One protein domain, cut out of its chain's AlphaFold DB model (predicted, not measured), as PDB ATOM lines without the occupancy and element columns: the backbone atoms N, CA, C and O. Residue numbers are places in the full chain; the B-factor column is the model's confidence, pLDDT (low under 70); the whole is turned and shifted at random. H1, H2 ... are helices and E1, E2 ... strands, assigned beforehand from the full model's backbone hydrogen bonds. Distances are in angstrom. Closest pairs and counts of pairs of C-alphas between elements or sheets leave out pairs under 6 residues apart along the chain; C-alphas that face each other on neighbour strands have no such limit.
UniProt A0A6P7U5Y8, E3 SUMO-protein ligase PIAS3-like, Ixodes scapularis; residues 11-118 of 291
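This is residues 11 to 118 of the 291 residues of the protein "E3 SUMO-protein ligase PIAS3-like" of Ixodes scapularis (UniProt A0A6P7U5Y8). Two antiparallel four-stranded sheets, E1-E8-E3-E6 and E2-E7-E4-E5, sit partly face to face with their strands crossed, a loose sandwich with few close approaches between the sheets. The short helix H1 grazes the first sheet, and the long link between E3 and E4 reaches away from the mean of the C-alphas. The printed part has 108 residues, with eight named strands and one named helix in the order E1, E2, H1, E3, E4, E5, E6, E7, E8; the class is mostly strand. The whole is compact, with a radius of gyration of the C-alphas of 14.1 A and spans of 40 by 34 by 21 A.

E1, residues 11 to 15, is an edge strand and the antiparallel neighbour of E8, residues 108 to 115, with N 14 and O 111 at 2.8 A. E8 is also antiparallel to E3, residues 42 to 49, at 155 degrees, with N 45 and O 112 at 2.8 A. E3 has E6, residues 79 to 81, as its other neighbour, antiparallel, with N 46 and O 80 at 2.8 A. This sheet is strongly twisted, but only just: its C-alphas lie up to 4.3 A off its best plane. E2, residues 25 to 29, is an edge strand of the other sheet, antiparallel to E7, residues 90 to 98, with N 26 and O 93 at 2.8 A. The closest C-alphas of E1 and E2, those of Arg 15 and Cys 28, are 6.9 A apart. H1, residues 32 to 35, only grazes the first sheet, with its residues 33 to 35; it is too short for an O i to N i+4 pair, and its one O i to N i+3 pair is within hydrogen-bond range. E4, residues 62 to 67, is antiparallel to E7, with N 66 and O 94 at 2.8 A. E4 and E5, residues 70 to 76, form a hairpin, with N 65 and O 72 at 2.9 A. E5 and E6 meet only through their link. E3 and E7 are apart.

E1 begins at C-alpha 11, (-38.356, -41.566, 10.636), and measures 13.6 A. E2 is 13.9 A long, H1 5.4 A, E3 21.5 A, E4 15.4 A, E5 16.4 A and E6 6.9 A. E7 measures 23.3 A, from C-alpha 90 at (-26.169, -27.762, 6.461). E8 measures 22.6 A and ends at C-alpha 115, (-35.942, -43.305, 17.305).

The two C-alphas farthest apart, those of Pro 32 and Cys 56, are 41.7 A apart. The printed part has no cut. The link from E3 to E4, residues 50 to 61, is long. Mean pLDDT of the printed part is 84.9; residues 37 to 40, 54 to 59 and 102 to 105 are under 70.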
ATOM      1  N   VAL A  11     -37.284 -42.566  10.692       81.62
ATOM      2  CA  VAL A  11     -38.356 -41.566  10.636       81.62
ATOM      3  C   VAL A  11     -38.083 -40.592   9.491       81.62
ATOM      4  O   VAL A  11     -39.003 -40.181   8.790       81.62
ATOM      5  N   TYR A  12     -36.806 -40.269   9.263       86.75
ATOM      6  CA  TYR A  12     -36.364 -39.528   8.087       86.75
ATOM      7  C   TYR A  12     -35.105 -40.156   7.496       86.75
ATOM      8  O   TYR A  12     -34.183 -40.526   8.223       86.75
ATOM      9  N   LYS A  13     -35.037 -40.216   6.164       91.75
ATOM     10  CA  LYS A  13     -33.828 -40.562   5.410       91.75
ATOM     11  C   LYS A  13     -33.445 -39.370   4.540       91.75
ATOM     12  O   LYS A  13     -34.240 -38.923   3.719       91.75
ATOM     13  N   VAL A  14     -32.237 -38.851   4.731       93.38
ATOM     14  CA  VAL A  14     -31.704 -37.703   3.991       93.38
ATOM     15  C   VAL A  14     -30.475 -38.159   3.217       93.38
ATOM     16  O   VAL A  14     -29.527 -38.679   3.799       93.38
ATOM     17  N   ARG A  15     -30.487 -37.999   1.893       92.50
ATOM     18  CA  ARG A  15     -29.325 -38.325   1.058       92.50
ATOM     19  C   ARG A  15     -28.290 -37.211   1.164       92.50
ATOM     20  O   ARG A  15     -28.645 -36.040   1.060       92.50
ATOM     21  N   CYS A  16     -27.026 -37.577   1.357       93.94
ATOM     22  CA  CYS A  16     -25.941 -36.608   1.326       93.94
ATOM     23  C   CYS A  16     -25.611 -36.251  -0.129       93.94
ATOM     24  O   CYS A  16     -25.500 -37.132  -0.984       93.94
ATOM     25  N   SER A  17     -25.429 -34.964  -0.403       92.69
ATOM     26  CA  SER A  17     -24.997 -34.460  -1.705       92.69
ATOM     27  C   SER A  17     -23.480 -34.373  -1.736       92.69
ATOM     28  O   SER A  17     -22.881 -33.747  -0.861       92.69
ATOM     29  N   GLN A  18     -22.857 -34.982  -2.740       89.81
ATOM     30  CA  GLN A  18     -21.424 -34.835  -2.962       89.81
ATOM     31  C   GLN A  18     -21.103 -33.392  -3.376       89.81
ATOM     32  O   GLN A  18     -21.812 -32.789  -4.180       89.81
ATOM     33  N   VAL A  19     -20.036 -32.840  -2.807       86.31
ATOM     34  CA  VAL A  19     -19.568 -31.476  -3.041       86.31
ATOM     35  C   VAL A  19     -18.228 -31.546  -3.770       86.31
ATOM     36  O   VAL A  19     -17.249 -32.093  -3.264       86.31
ATOM     37  N   GLY A  20     -18.180 -30.985  -4.977       78.62
ATOM     38  CA  GLY A  20     -16.974 -30.959  -5.806       78.62
ATOM     39  C   GLY A  20     -16.592 -32.311  -6.431       78.62
ATOM     40  O   GLY A  20     -17.300 -33.312  -6.320       78.62
ATOM     41  N   SER A  21     -15.446 -32.330  -7.113       72.25
ATOM     42  CA  SER A  21     -14.980 -33.455  -7.942       72.25
ATOM     43  C   SER A  21     -14.215 -34.544  -7.182       72.25
ATOM     44  O   SER A  21     -13.965 -35.607  -7.735       72.25
ATOM     45  N   SER A  22     -13.843 -34.306  -5.920       71.38
ATOM     46  CA  SER A  22     -12.931 -35.190  -5.173       71.38
ATOM     47  C   SER A  22     -13.525 -36.526  -4.706       71.38
ATOM     48  O   SER A  22     -12.783 -37.348  -4.176       71.38
ATOM     49  N   GLY A  23     -14.844 -36.736  -4.793       77.56
ATOM     50  CA  GLY A  23     -15.485 -37.961  -4.282       77.56
ATOM     51  C   GLY A  23     -15.544 -38.085  -2.756       77.56
ATOM     52  O   GLY A  23     -16.155 -39.011  -2.244       77.56
ATOM     53  N   ARG A  24     -14.910 -37.179  -1.998       86.31
ATOM     54  CA  ARG A  24     -14.669 -37.354  -0.549       86.31
ATOM     55  C   ARG A  24     -15.303 -36.283   0.332       86.31
ATOM     56  O   ARG A  24     -15.103 -36.280   1.549       86.31
ATOM     57  N   HIS A  25     -16.051 -35.362  -0.261       92.12
ATOM     58  CA  HIS A  25     -16.727 -34.279   0.443       92.12
ATOM     59  C   HIS A  25     -18.221 -34.367   0.178       92.12
ATOM     60  O   HIS A  25     -18.658 -34.412  -0.969       92.12
ATOM     61  N   TYR A  26     -18.998 -34.403   1.252       94.50
ATOM     62  CA  TYR A  26     -20.444 -34.492   1.233       94.50
ATOM     63  C   TYR A  26     -21.045 -33.399   2.112       94.50
ATOM     64  O   TYR A  26     -20.449 -32.955   3.095       94.50
ATOM     65  N   SER A  27     -22.260 -32.994   1.774       95.31
ATOM     66  CA  SER A  27     -23.084 -32.109   2.587       95.31
ATOM     67  C   SER A  27     -24.465 -32.715   2.789       95.31
ATOM     68  O   SER A  27     -24.988 -33.426   1.929       95.31
ATOM     69  N   CYS A  28     -25.062 -32.450   3.945       95.81
ATOM     70  CA  CYS A  28     -26.408 -32.905   4.265       95.81
ATOM     71  C   CYS A  28     -27.173 -31.799   4.989       95.81
ATOM     72  O   CYS A  28     -26.717 -31.287   6.012       95.81
ATOM     73  N   ARG A  29     -28.349 -31.429   4.470       95.94
ATOM     74  CA  ARG A  29     -29.221 -30.440   5.111       95.94
ATOM     75  C   ARG A  29     -30.214 -31.135   6.033       95.94
ATOM     76  O   ARG A  29     -31.117 -31.831   5.573       95.94
ATOM     77  N   LEU A  30     -30.086 -30.885   7.331       94.75
ATOM     78  CA  LEU A  30     -31.067 -31.299   8.326       94.75
ATOM     79  C   LEU A  30     -31.980 -30.122   8.654       94.75
ATOM     80  O   LEU A  30     -31.536 -28.987   8.797       94.75
ATOM     81  N   LEU A  31     -33.278 -30.393   8.736       93.00
ATOM     82  CA  LEU A  31     -34.285 -29.407   9.095       93.00
ATOM     83  C   LEU A  31     -34.608 -29.534  10.583       93.00
ATOM     84  O   LEU A  31     -34.492 -30.635  11.127       93.00
ATOM     85  N   PRO A  32     -35.095 -28.469  11.234       90.75
ATOM     86  CA  PRO A  32     -35.431 -28.527  12.652       90.75
ATOM     87  C   PRO A  32     -36.426 -29.655  12.976       90.75
ATOM     88  O   PRO A  32     -36.215 -30.421  13.914       90.75
ATOM     89  N   LYS A  33     -37.424 -29.888  12.111       88.31
ATOM     90  CA  LYS A  33     -38.371 -31.018  12.227       88.31
ATOM     91  C   LYS A  33     -37.718 -32.409  12.275       88.31
ATOM     92  O   LYS A  33     -38.321 -33.336  12.796       88.31
ATOM     93  N   HIS A  34     -36.508 -32.567  11.733       88.75
ATOM     94  CA  HIS A  34     -35.779 -33.833  11.801       88.75
ATOM     95  C   HIS A  34     -35.214 -34.081  13.209       88.75
ATOM     96  O   HIS A  34     -35.073 -35.231  13.606       88.75
ATOM     97  N   LEU A  35     -34.893 -33.029  13.971       85.69
ATOM     98  CA  LEU A  35     -34.193 -33.139  15.258       85.69
ATOM     99  C   LEU A  35     -35.069 -32.803  16.476       85.69
ATOM    100  O   LEU A  35     -34.723 -33.199  17.579       85.69
ATOM    101  N   HIS A  36     -36.190 -32.099  16.293       70.50
ATOM    102  CA  HIS A  36     -37.020 -31.550  17.379       70.50
ATOM    103  C   HIS A  36     -37.834 -32.556  18.203       70.50
ATOM    104  O   HIS A  36     -38.404 -32.187  19.226       70.50
ATOM    105  N   ALA A  37     -37.961 -33.805  17.770       63.88
ATOM    106  CA  ALA A  37     -38.737 -34.793  18.512       63.88
ATOM    107  C   ALA A  37     -37.870 -35.490  19.571       63.88
ATOM    108  O   ALA A  37     -36.723 -35.787  19.267       63.88
ATOM    109  N   ASN A  38     -38.445 -35.788  20.751       67.44
ATOM    110  CA  ASN A  38     -37.833 -36.443  21.927       67.44
ATOM    111  C   ASN A  38     -36.299 -36.607  21.838       67.44
ATOM    112  O   ASN A  38     -35.803 -37.651  21.403       67.44
ATOM    113  N   HIS A  39     -35.575 -35.564  22.252       65.19
ATOM    114  CA  HIS A  39     -34.114 -35.492  22.184       65.19
ATOM    115  C   HIS A  39     -33.404 -36.652  22.904       65.19
ATOM    116  O   HIS A  39     -32.293 -37.004  22.523       65.19
ATOM    117  N   GLU A  40     -34.046 -37.297  23.883       66.88
ATOM    118  CA  GLU A  40     -33.460 -38.428  24.611       66.88
ATOM    119  C   GLU A  40     -33.402 -39.702  23.761       66.88
ATOM    120  O   GLU A  40     -32.445 -40.478  23.847       66.88
ATOM    121  N   ARG A  41     -34.402 -39.914  22.896       75.25
ATOM    122  CA  ARG A  41     -34.510 -41.112  22.045       75.25
ATOM    123  C   ARG A  41     -34.062 -40.873  20.612       75.25
ATOM    124  O   ARG A  41     -33.721 -41.820  19.910       75.25
ATOM    125  N   ARG A  42     -34.086 -39.630  20.139       84.81
ATOM    126  CA  ARG A  42     -33.719 -39.306  18.761       84.81
ATOM    127  C   ARG A  42     -32.245 -39.634  18.534       84.81
ATOM    128  O   ARG A  42     -31.389 -39.220  19.313       84.81
ATOM    129  N   ARG A  43     -31.952 -40.379  17.469       87.62
ATOM    130  CA  ARG A  43     -30.583 -40.620  17.002       87.62
ATOM    131  C   ARG A  43     -30.451 -40.236  15.540       87.62
ATOM    132  O   ARG A  43     -31.405 -40.349  14.766       87.62
ATOM    133  N   VAL A  44     -29.265 -39.776  15.171       91.62
ATOM    134  CA  VAL A  44     -28.895 -39.423  13.804       91.62
ATOM    135  C   VAL A  44     -27.717 -40.292  13.405       91.62
ATOM    136  O   VAL A  44     -26.638 -40.178  13.973       91.62
ATOM    137  N   LEU A  45     -27.936 -41.170  12.435       92.19
ATOM    138  CA  LEU A  45     -26.976 -42.182  12.019       92.19
ATOM    139  C   LEU A  45     -26.477 -41.858  10.609       92.19
ATOM    140  O   LEU A  45     -27.278 -41.703   9.686       92.19
ATOM    141  N   LEU A  46     -25.163 -41.760  10.429       94.12
ATOM    142  CA  LEU A  46     -24.529 -41.742   9.114       94.12
ATOM    143  C   LEU A  46     -24.406 -43.176   8.612       94.12
ATOM    144  O   LEU A  46     -23.860 -44.019   9.316       94.12
ATOM    145  N   VAL A  47     -24.882 -43.446   7.403       92.06
ATOM    146  CA  VAL A  47     -24.900 -44.780   6.799       92.06
ATOM    147  C   VAL A  47     -24.081 -44.772   5.519       92.06
ATOM    148  O   VAL A  47     -24.254 -43.895   4.669       92.06
ATOM    149  N   PHE A  48     -23.204 -45.763   5.404       90.75
ATOM    150  CA  PHE A  48     -22.405 -46.043   4.218       90.75
ATOM    151  C   PHE A  48     -23.175 -47.051   3.367       90.75
ATOM    152  O   PHE A  48     -23.452 -48.154   3.830       90.75
ATOM    153  N   ASN A  49     -23.569 -46.659   2.157       89.44
ATOM    154  CA  ASN A  49     -24.302 -47.524   1.231       89.44
ATOM    155  C   ASN A  49     -23.401 -47.864   0.051       89.44
ATOM    156  O   ASN A  49     -22.692 -46.981  -0.433       89.44
ATOM    157  N   ASP A  50     -23.464 -49.111  -0.408       86.31
ATOM    158  CA  ASP A  50     -22.745 -49.606  -1.588       86.31
ATOM    159  C   ASP A  50     -21.216 -49.416  -1.508       86.31
ATOM    160  O   ASP A  50     -20.528 -49.300  -2.518       86.31
ATOM    161  N   PHE A  51     -20.673 -49.384  -0.286       82.25
ATOM    162  CA  PHE A  51     -19.236 -49.508  -0.051       82.25
ATOM    163  C   PHE A  51     -18.851 -50.994  -0.039       82.25
ATOM    164  O   PHE A  51     -19.634 -51.812   0.452       82.25
ATOM    165  N   PRO A  52     -17.662 -51.356  -0.548       74.75
ATOM    166  CA  PRO A  52     -17.228 -52.743  -0.591       74.75
ATOM    167  C   PRO A  52     -17.080 -53.315   0.819       74.75
ATOM    168  O   PRO A  52     -16.606 -52.648   1.743       74.75
ATOM    169  N   GLU A  53     -17.471 -54.578   0.968       70.44
ATOM    170  CA  GLU A  53     -17.144 -55.369   2.146       70.44
ATOM    171  C   GLU A  53     -15.775 -56.041   1.951       70.44
ATOM    172  O   GLU A  53     -15.404 -56.380   0.825       70.44
ATOM    173  N   PRO A  54     -14.996 -56.231   3.024       67.31
ATOM    174  CA  PRO A  54     -13.710 -56.906   2.933       67.31
ATOM    175  C   PRO A  54     -13.854 -58.370   2.502       67.31
ATOM    176  O   PRO A  54     -14.696 -59.099   3.024       67.31
ATOM    177  N   GLU A  55     -12.984 -58.817   1.590       63.22
ATOM    178  CA  GLU A  55     -12.946 -60.210   1.117       63.22
ATOM    179  C   GLU A  55     -12.582 -61.195   2.242       63.22
ATOM    180  O   GLU A  55     -13.082 -62.321   2.290       63.22
ATOM    181  N   CYS A  56     -11.739 -60.761   3.186       58.59
ATOM    182  CA  CYS A  56     -11.347 -61.543   4.352       58.59
ATOM    183  C   CYS A  56     -12.101 -61.072   5.602       58.59
ATOM    184  O   CYS A  56     -12.085 -59.892   5.945       58.59
ATOM    185  N   LYS A  57     -12.695 -62.007   6.358       55.34
ATOM    186  CA  LYS A  57     -13.457 -61.709   7.592       55.34
ATOM    187  C   LYS A  57     -12.641 -61.016   8.695       55.34
ATOM    188  O   LYS A  57     -13.232 -60.555   9.669       55.34
ATOM    189  N   HIS A  58     -11.315 -60.988   8.570       56.38
ATOM    190  CA  HIS A  58     -10.396 -60.422   9.559       56.38
ATOM    191  C   HIS A  58      -9.922 -58.998   9.234       56.38
ATOM    192  O   HIS A  58      -9.446 -58.322  10.144       56.38
ATOM    193  N   ASP A  59     -10.101 -58.520   8.000       65.38
ATOM    194  CA  ASP A  59      -9.695 -57.170   7.604       65.38
ATOM    195  C   ASP A  59     -10.903 -56.242   7.645       65.38
ATOM    196  O   ASP A  59     -11.787 -56.324   6.807       65.38
ATOM    197  N   GLU A  60     -10.990 -55.349   8.628       73.88
ATOM    198  CA  GLU A  60     -12.097 -54.391   8.687       73.88
ATOM    199  C   GLU A  60     -11.749 -53.128   7.888       73.88
ATOM    200  O   GLU A  60     -10.819 -52.395   8.232       73.88
ATOM    201  N   MET A  61     -12.509 -52.848   6.825       84.69
ATOM    202  CA  MET A  61     -12.359 -51.594   6.086       84.69
ATOM    203  C   MET A  61     -12.884 -50.422   6.917       84.69
ATOM    204  O   MET A  61     -14.030 -50.425   7.382       84.69
ATOM    205  N   THR A  62     -12.047 -49.400   7.087       88.38
ATOM    206  CA  THR A  62     -12.345 -48.238   7.921       88.38
ATOM    207  C   THR A  62     -12.050 -46.914   7.222       88.38
ATOM    208  O   THR A  62     -11.261 -46.817   6.278       88.38
ATOM    209  N   VAL A  63     -12.693 -45.859   7.718       89.94
ATOM    210  CA  VAL A  63     -12.497 -44.481   7.267       89.94
ATOM    211  C   VAL A  63     -12.175 -43.554   8.429       89.94
ATOM    212  O   VAL A  63     -12.616 -43.751   9.564       89.94
ATOM    213  N   THR A  64     -11.430 -42.496   8.119       92.75
ATOM    214  CA  THR A  64     -11.319 -41.328   8.998       92.75
ATOM    215  C   THR A  64     -12.262 -40.250   8.493       92.75
ATOM    216  O   THR A  64     -12.117 -39.772   7.364       92.75
ATOM    217  N   LEU A  65     -13.206 -39.838   9.332       94.56
ATOM    218  CA  LEU A  65     -14.185 -38.807   9.003       94.56
ATOM    219  C   LEU A  65     -13.885 -37.509   9.742       94.56
ATOM    220  O   LEU A  65     -13.440 -37.514  10.889       94.56
ATOM    221  N   LYS A  66     -14.211 -36.390   9.101       95.81
ATOM    222  CA  LYS A  66     -14.475 -35.116   9.769       95.81
ATOM    223  C   LYS A  66     -15.941 -34.758   9.523       95.81
ATOM    224  O   LYS A  66     -16.327 -34.625   8.365       95.81
ATOM    225  N   ILE A  67     -16.733 -34.631  10.582       96.06
ATOM    226  CA  ILE A  67     -18.145 -34.233  10.520       96.06
ATOM    227  C   ILE A  67     -18.278 -32.934  11.290       96.06
ATOM    228  O   ILE A  67     -18.039 -32.913  12.498       96.06
ATOM    229  N   ASN A  68     -18.618 -31.857  10.586       95.62
ATOM    230  CA  ASN A  68     -18.513 -30.496  11.101       95.62
ATOM    231  C   ASN A  68     -17.130 -30.300  11.752       95.62
ATOM    232  O   ASN A  68     -16.114 -30.434  11.066       95.62
ATOM    233  N   ASP A  69     -17.064 -30.075  13.063       94.00
ATOM    234  CA  ASP A  69     -15.807 -29.880  13.794       94.00
ATOM    235  C   ASP A  69     -15.258 -31.150  14.466       94.00
ATOM    236  O   ASP A  69     -14.109 -31.167  14.910       94.00
ATOM    237  N   ALA A  70     -16.024 -32.244  14.476       95.69
ATOM    238  CA  ALA A  70     -15.634 -33.507  15.094       95.69
ATOM    239  C   ALA A  70     -14.852 -34.409  14.128       95.69
ATOM    240  O   ALA A  70     -15.117 -34.449  12.924       95.69
ATOM    241  N   LYS A  71     -13.890 -35.169  14.661       95.25
ATOM    242  CA  LYS A  71     -13.124 -36.176  13.915       95.25
ATOM    243  C   LYS A  71     -13.385 -37.564  14.480       95.25
ATOM    244  O   LYS A  71     -13.376 -37.744  15.692       95.25
ATOM    245  N   PHE A  72     -13.540 -38.535  13.589       93.19
ATOM    246  CA  PHE A  72     -13.759 -39.936  13.928       93.19
ATOM    247  C   PHE A  72     -12.717 -40.785  13.220       93.19
ATOM    248  O   PHE A  72     -12.479 -40.607  12.025       93.19
ATOM    249  N   TYR A  73     -12.114 -41.708  13.956       91.69
ATOM    250  CA  TYR A  73     -11.029 -42.557  13.480       91.69
ATOM    251  C   TYR A  73     -11.476 -44.014  13.477       91.69
ATOM    252  O   TYR A  73     -12.226 -44.426  14.360       91.69
ATOM    253  N   GLY A  74     -11.002 -44.790  12.499       88.69
ATOM    254  CA  GLY A  74     -11.289 -46.223  12.427       88.69
ATOM    255  C   GLY A  74     -12.783 -46.539  12.305       88.69
ATOM    256  O   GLY A  74     -13.238 -47.547  12.838       88.69
ATOM    257  N   VAL A  75     -13.558 -45.662  11.658       89.06
ATOM    258  CA  VAL A  75     -15.005 -45.845  11.514       89.06
ATOM    259  C   VAL A  75     -15.255 -46.961  10.504       89.06
ATOM    260  O   VAL A  75     -14.800 -46.828   9.368       89.06
ATOM    261  N   PRO A  76     -15.972 -48.037  10.862       85.94
ATOM    262  CA  PRO A  76     -16.313 -49.081   9.905       85.94
ATOM    263  C   PRO A  76     -17.272 -48.541   8.835       85.94
ATOM    264  O   PRO A  76     -18.155 -47.733   9.133       85.94
ATOM    265  N   LEU A  77     -17.138 -49.028   7.598       86.62
ATOM    266  CA  LEU A  77     -17.972 -48.660   6.439       86.62
ATOM    267  C   LEU A  77     -19.390 -49.242   6.507       86.62
ATOM    268  O   LEU A  77     -19.837 -49.970   5.629       86.62
ATOM    269  N   LYS A  78     -20.099 -48.960   7.597       84.88
ATOM    270  CA  LYS A  78     -21.440 -49.479   7.870       84.88
ATOM    271  C   LYS A  78     -22.335 -48.358   8.359       84.88
ATOM    272  O   LYS A  78     -23.166 -47.835   7.620       84.88
ATOM    273  N   MET A  79     -22.144 -47.959   9.613       86.88
ATOM    274  CA  MET A  79     -22.965 -46.947  10.256       86.88
ATOM    275  C   MET A  79     -22.216 -46.295  11.416       86.88
ATOM    276  O   MET A  79     -21.468 -46.971  12.123       86.88
ATOM    277  N   LEU A  80     -22.453 -45.004  11.628       90.44
ATOM    278  CA  LEU A  80     -21.890 -44.215  12.720       90.44
ATOM    279  C   LEU A  80     -22.984 -43.351  13.355       90.44
ATOM    280  O   LEU A  80     -23.701 -42.655  12.639       90.44
ATOM    281  N   ASP A  81     -23.089 -43.357  14.684       88.62
ATOM    282  CA  ASP A  81     -23.927 -42.391  15.401       88.62
ATOM    283  C   ASP A  81     -23.246 -41.016  15.418       88.62
ATOM    284  O   ASP A  81     -22.109 -40.869  15.866       88.62
ATOM    285  N   ILE A  82     -23.945 -40.012  14.892       92.31
ATOM    286  CA  ILE A  82     -23.473 -38.632  14.760       92.31
ATOM    287  C   ILE A  82     -24.391 -37.640  15.486       92.31
ATOM    288  O   ILE A  82     -24.284 -36.438  15.254       92.31
ATOM    289  N   THR A  83     -25.290 -38.118  16.355       90.12
ATOM    290  CA  THR A  83     -26.353 -37.328  17.007       90.12
ATOM    291  C   THR A  83     -25.831 -36.049  17.664       90.12
ATOM    292  O   THR A  83     -26.408 -34.985  17.465       90.12
ATOM    293  N   GLY A  84     -24.713 -36.129  18.393       90.75
ATOM    294  CA  GLY A  84     -24.101 -34.984  19.080       90.75
ATOM    295  C   GLY A  84     -23.217 -34.090  18.202       90.75
ATOM    296  O   GLY A  84     -22.627 -33.138  18.699       90.75
ATOM    297  N   HIS A  85     -23.089 -34.400  16.911       94.31
ATOM    298  CA  HIS A  85     -22.121 -33.767  16.008       94.31
ATOM    299  C   HIS A  85     -22.773 -33.102  14.797       94.31
ATOM    300  O   HIS A  85     -22.073 -32.634  13.899       94.31
ATOM    301  N   VAL A  86     -24.104 -33.038  14.771       94.56
ATOM    302  CA  VAL A  86     -24.891 -32.396  13.719       94.56
ATOM    303  C   VAL A  86     -25.897 -31.415  14.299       94.56
ATOM    304  O   VAL A  86     -26.305 -31.518  15.451       94.56
ATOM    305  N   SER A  87     -26.326 -30.463  13.478       93.56
ATOM    306  CA  SER A  87     -27.356 -29.488  13.833       93.56
ATOM    307  C   SER A  87     -28.418 -29.387  12.740       93.56
ATOM    308  O   SER A  87     -28.257 -29.930  11.643       93.56
ATOM    309  N   ALA A  88     -29.520 -28.690  13.032       93.88
ATOM    310  CA  ALA A  88     -30.618 -28.419  12.100       93.88
ATOM    311  C   ALA A  88     -30.231 -27.377  11.025       93.88
ATOM    312  O   ALA A  88     -30.899 -26.360  10.843       93.88
ATOM    313  N   THR A  89     -29.112 -27.619  10.346       94.69
ATOM    314  CA  THR A  89     -28.494 -26.754   9.341       94.69
ATOM    315  C   THR A  89     -27.882 -27.608   8.217       94.69
ATOM    316  O   THR A  89     -28.213 -28.788   8.053       94.69
ATOM    317  N   VAL A  90     -27.015 -27.013   7.395       95.44
ATOM    318  CA  VAL A  90     -26.169 -27.762   6.461       95.44
ATOM    319  C   VAL A  90     -24.963 -28.293   7.230       95.44
ATOM    320  O   VAL A  90     -24.174 -27.518   7.757       95.44
ATOM    321  N   ASN A  91     -24.825 -29.614   7.269       96.44
ATOM    322  CA  ASN A  91     -23.726 -30.306   7.926       96.44
ATOM    323  C   ASN A  91     -22.699 -30.754   6.880       96.44
ATOM    324  O   ASN A  91     -23.071 -31.271   5.822       96.44
ATOM    325  N   ASP A  92     -21.419 -30.562   7.190       96.06
ATOM    326  CA  ASP A  92     -20.273 -30.889   6.339       96.06
ATOM    327  C   ASP A  92     -19.690 -32.248   6.756       96.06
ATOM    328  O   ASP A  92     -19.428 -32.483   7.935       96.06
ATOM    329  N   ILE A  93     -19.511 -33.162   5.801       95.75
ATOM    330  CA  ILE A  93     -18.992 -34.514   6.034       95.75
ATOM    331  C   ILE A  93     -17.829 -34.749   5.071       95.75
ATOM    332  O   ILE A  93     -17.997 -34.717   3.851       95.75
ATOM    333  N   ARG A  94     -16.633 -35.012   5.600       93.12
ATOM    334  CA  ARG A  94     -15.420 -35.247   4.801       93.12
ATOM    335  C   ARG A  94     -14.771 -36.566   5.157       93.12
ATOM    336  O   ARG A  94     -14.429 -36.796   6.315       93.12
ATOM    337  N   ILE A  95     -14.498 -37.370   4.139       91.62
ATOM    338  CA  ILE A  95     -13.663 -38.564   4.244       91.62
ATOM    339  C   ILE A  95     -12.206 -38.120   4.078       91.62
ATOM    340  O   ILE A  95     -11.797 -37.657   3.015       91.62
ATOM    341  N   LYS A  96     -11.421 -38.195   5.154       90.62
ATOM    342  CA  LYS A  96     -10.007 -37.782   5.170       90.62
ATOM    343  C   LYS A  96      -9.086 -38.878   4.663       90.62
ATOM    344  O   LYS A  96      -8.179 -38.599   3.887       90.62
ATOM    345  N   SER A  97      -9.348 -40.105   5.080       87.19
ATOM    346  CA  SER A  97      -8.687 -41.301   4.578       87.19
ATOM    347  C   SER A  97      -9.700 -42.434   4.506       87.19
ATOM    348  O   SER A  97     -10.688 -42.448   5.248       87.19
ATOM    349  N   CYS A  98      -9.454 -43.356   3.587       81.94
ATOM    350  CA  CYS A  98     -10.257 -44.543   3.373       81.94
ATOM    351  C   CYS A  98      -9.295 -45.703   3.156       81.94
ATOM    352  O   CYS A  98      -8.353 -45.557   2.380       81.94
ATOM    353  N   SER A  99      -9.509 -46.821   3.844       83.19
ATOM    354  CA  SER A  99      -8.741 -48.042   3.593       83.19
ATOM    355  C   SER A  99      -9.238 -48.811   2.361       83.19
ATOM    356  O   SER A  99      -8.706 -49.872   2.060       83.19
ATOM    357  N   VAL A 100     -10.282 -48.320   1.681       76.56
ATOM    358  CA  VAL A 100     -10.810 -48.921   0.450       76.56
ATOM    359  C   VAL A 100      -9.875 -48.588  -0.712       76.56
ATOM    360  O   VAL A 100      -9.543 -47.410  -0.873       76.56
ATOM    361  N   PRO A 101      -9.480 -49.579  -1.533       71.56
ATOM    362  CA  PRO A 101      -8.683 -49.336  -2.729       71.56
ATOM    363  C   PRO A 101      -9.365 -48.362  -3.701       71.56
ATOM    364  O   PRO A 101     -10.587 -48.382  -3.882       71.56
ATOM    365  N   ASP A 102      -8.569 -47.512  -4.348       67.88
ATOM    366  CA  ASP A 102      -9.074 -46.565  -5.342       67.88
ATOM    367  C   ASP A 102      -9.731 -47.317  -6.523       67.88
ATOM    368  O   ASP A 102      -9.193 -48.305  -7.021       67.88
ATOM    369  N   GLY A 103     -10.914 -46.862  -6.958       63.41
ATOM    370  CA  GLY A 103     -11.700 -47.483  -8.041       63.41
ATOM    371  C   GLY A 103     -12.794 -48.466  -7.600       63.41
ATOM    372  O   GLY A 103     -13.608 -48.860  -8.424       63.41
ATOM    373  N   LEU A 104     -12.858 -48.822  -6.310       63.09
ATOM    374  CA  LEU A 104     -13.946 -49.625  -5.719       63.09
ATOM    375  C   LEU A 104     -14.938 -48.792  -4.889       63.09
ATOM    376  O   LEU A 104     -15.850 -49.328  -4.264       63.09
ATOM    377  N   CYS A 105     -14.740 -47.477  -4.830       66.12
ATOM    378  CA  CYS A 105     -15.435 -46.580  -3.912       66.12
ATOM    379  C   CYS A 105     -16.582 -45.833  -4.620       66.12
ATOM    380  O   CYS A 105     -16.546 -44.610  -4.730       66.12
ATOM    381  N   ASP A 106     -17.591 -46.572  -5.091       75.12
ATOM    382  CA  ASP A 106     -18.804 -46.011  -5.725       75.12
ATOM    383  C   ASP A 106     -19.947 -45.761  -4.722       75.12
ATOM    384  O   ASP A 106     -21.057 -45.352  -5.082       75.12
ATOM    385  N   GLY A 107     -19.677 -45.992  -3.438       83.75
ATOM    386  CA  GLY A 107     -20.653 -45.847  -2.374       83.75
ATOM    387  C   GLY A 107     -21.109 -44.404  -2.142       83.75
ATOM    388  O   GLY A 107     -20.438 -43.419  -2.465       83.75
ATOM    389  N   TYR A 108     -22.271 -44.258  -1.508       89.38
ATOM    390  CA  TYR A 108     -22.816 -42.960  -1.116       89.38
ATOM    391  C   TYR A 108     -23.272 -42.943   0.339       89.38
ATOM    392  O   TYR A 108     -23.579 -43.964   0.960       89.38
ATOM    393  N   LEU A 109     -23.346 -41.733   0.890       92.88
ATOM    394  CA  LEU A 109     -23.730 -41.516   2.277       92.88
ATOM    395  C   LEU A 109     -25.203 -41.117   2.393       92.88
ATOM    396  O   LEU A 109     -25.714 -40.288   1.632       92.88
ATOM    397  N   THR A 110     -25.881 -41.672   3.393       94.31
ATOM    398  CA  THR A 110     -27.214 -41.229   3.819       94.31
ATOM    399  C   THR A 110     -27.223 -40.956   5.312       94.31
ATOM    400  O   THR A 110     -26.584 -41.657   6.086       94.31
ATOM    401  N   VAL A 111     -27.980 -39.948   5.731       95.00
ATOM    402  CA  VAL A 111     -28.266 -39.676   7.138       95.00
ATOM    403  C   VAL A 111     -29.650 -40.217   7.468       95.00
ATOM    404  O   VAL A 111     -30.644 -39.841   6.846       95.00
ATOM    405  N   HIS A 112     -29.714 -41.125   8.434       93.50
ATOM    406  CA  HIS A 112     -30.943 -41.718   8.941       93.50
ATOM    407  C   HIS A 112     -31.259 -41.114  10.303       93.50
ATOM    408  O   HIS A 112     -30.483 -41.235  11.246       93.50
ATOM    409  N   VAL A 113     -32.418 -40.482  10.415       90.12
ATOM    410  CA  VAL A 113     -32.958 -40.039  11.695       90.12
ATOM    411  C   VAL A 113     -33.902 -41.108  12.202       90.12
ATOM    412  O   VAL A 113     -34.918 -41.400  11.572       90.12
ATOM    413  N   VAL A 114     -33.582 -41.668  13.355       86.81
ATOM    414  CA  VAL A 114     -34.271 -42.820  13.938       86.81
ATOM    415  C   VAL A 114     -34.713 -42.490  15.362       86.81
ATOM    416  O   VAL A 114     -34.224 -41.543  15.982       86.81
ATOM    417  N   ASN A 115     -35.662 -43.260  15.876       81.56
ATOM    418  CA  ASN A 115     -35.942 -43.305  17.305       81.56
ATOM    419  C   ASN A 115     -35.236 -44.521  17.880       81.56
ATOM    420  O   ASN A 115     -35.481 -45.629  17.415       81.56
ATOM    421  N   LYS A 116     -34.390 -44.317  18.887       76.44
ATOM    422  CA  LYS A 116     -33.831 -45.404  19.679       76.44
ATOM    423  C   LYS A 116     -34.970 -46.103  20.420       76.44
ATOM    424  O   LYS A 116     -35.687 -45.464  21.197       76.44
ATOM    425  N   THR A 117     -35.114 -47.403  20.189       73.12
ATOM    426  CA  THR A 117     -35.883 -48.278  21.074       73.12
ATOM    427  C   THR A 117     -35.141 -48.358  22.407       73.12
ATOM    428  O   THR A 117     -33.965 -48.728  22.414       73.12
ATOM    429  N   PRO A 118     -35.763 -47.978  23.531       71.12
ATOM    430  CA  PRO A 118     -35.111 -48.085  24.823       71.12
ATOM    431  C   PRO A 118     -34.884 -49.559  25.176       71.12
ATOM    432  O   PRO A 118     -35.640 -50.448  24.790       71.12
TER     433      PRO A 118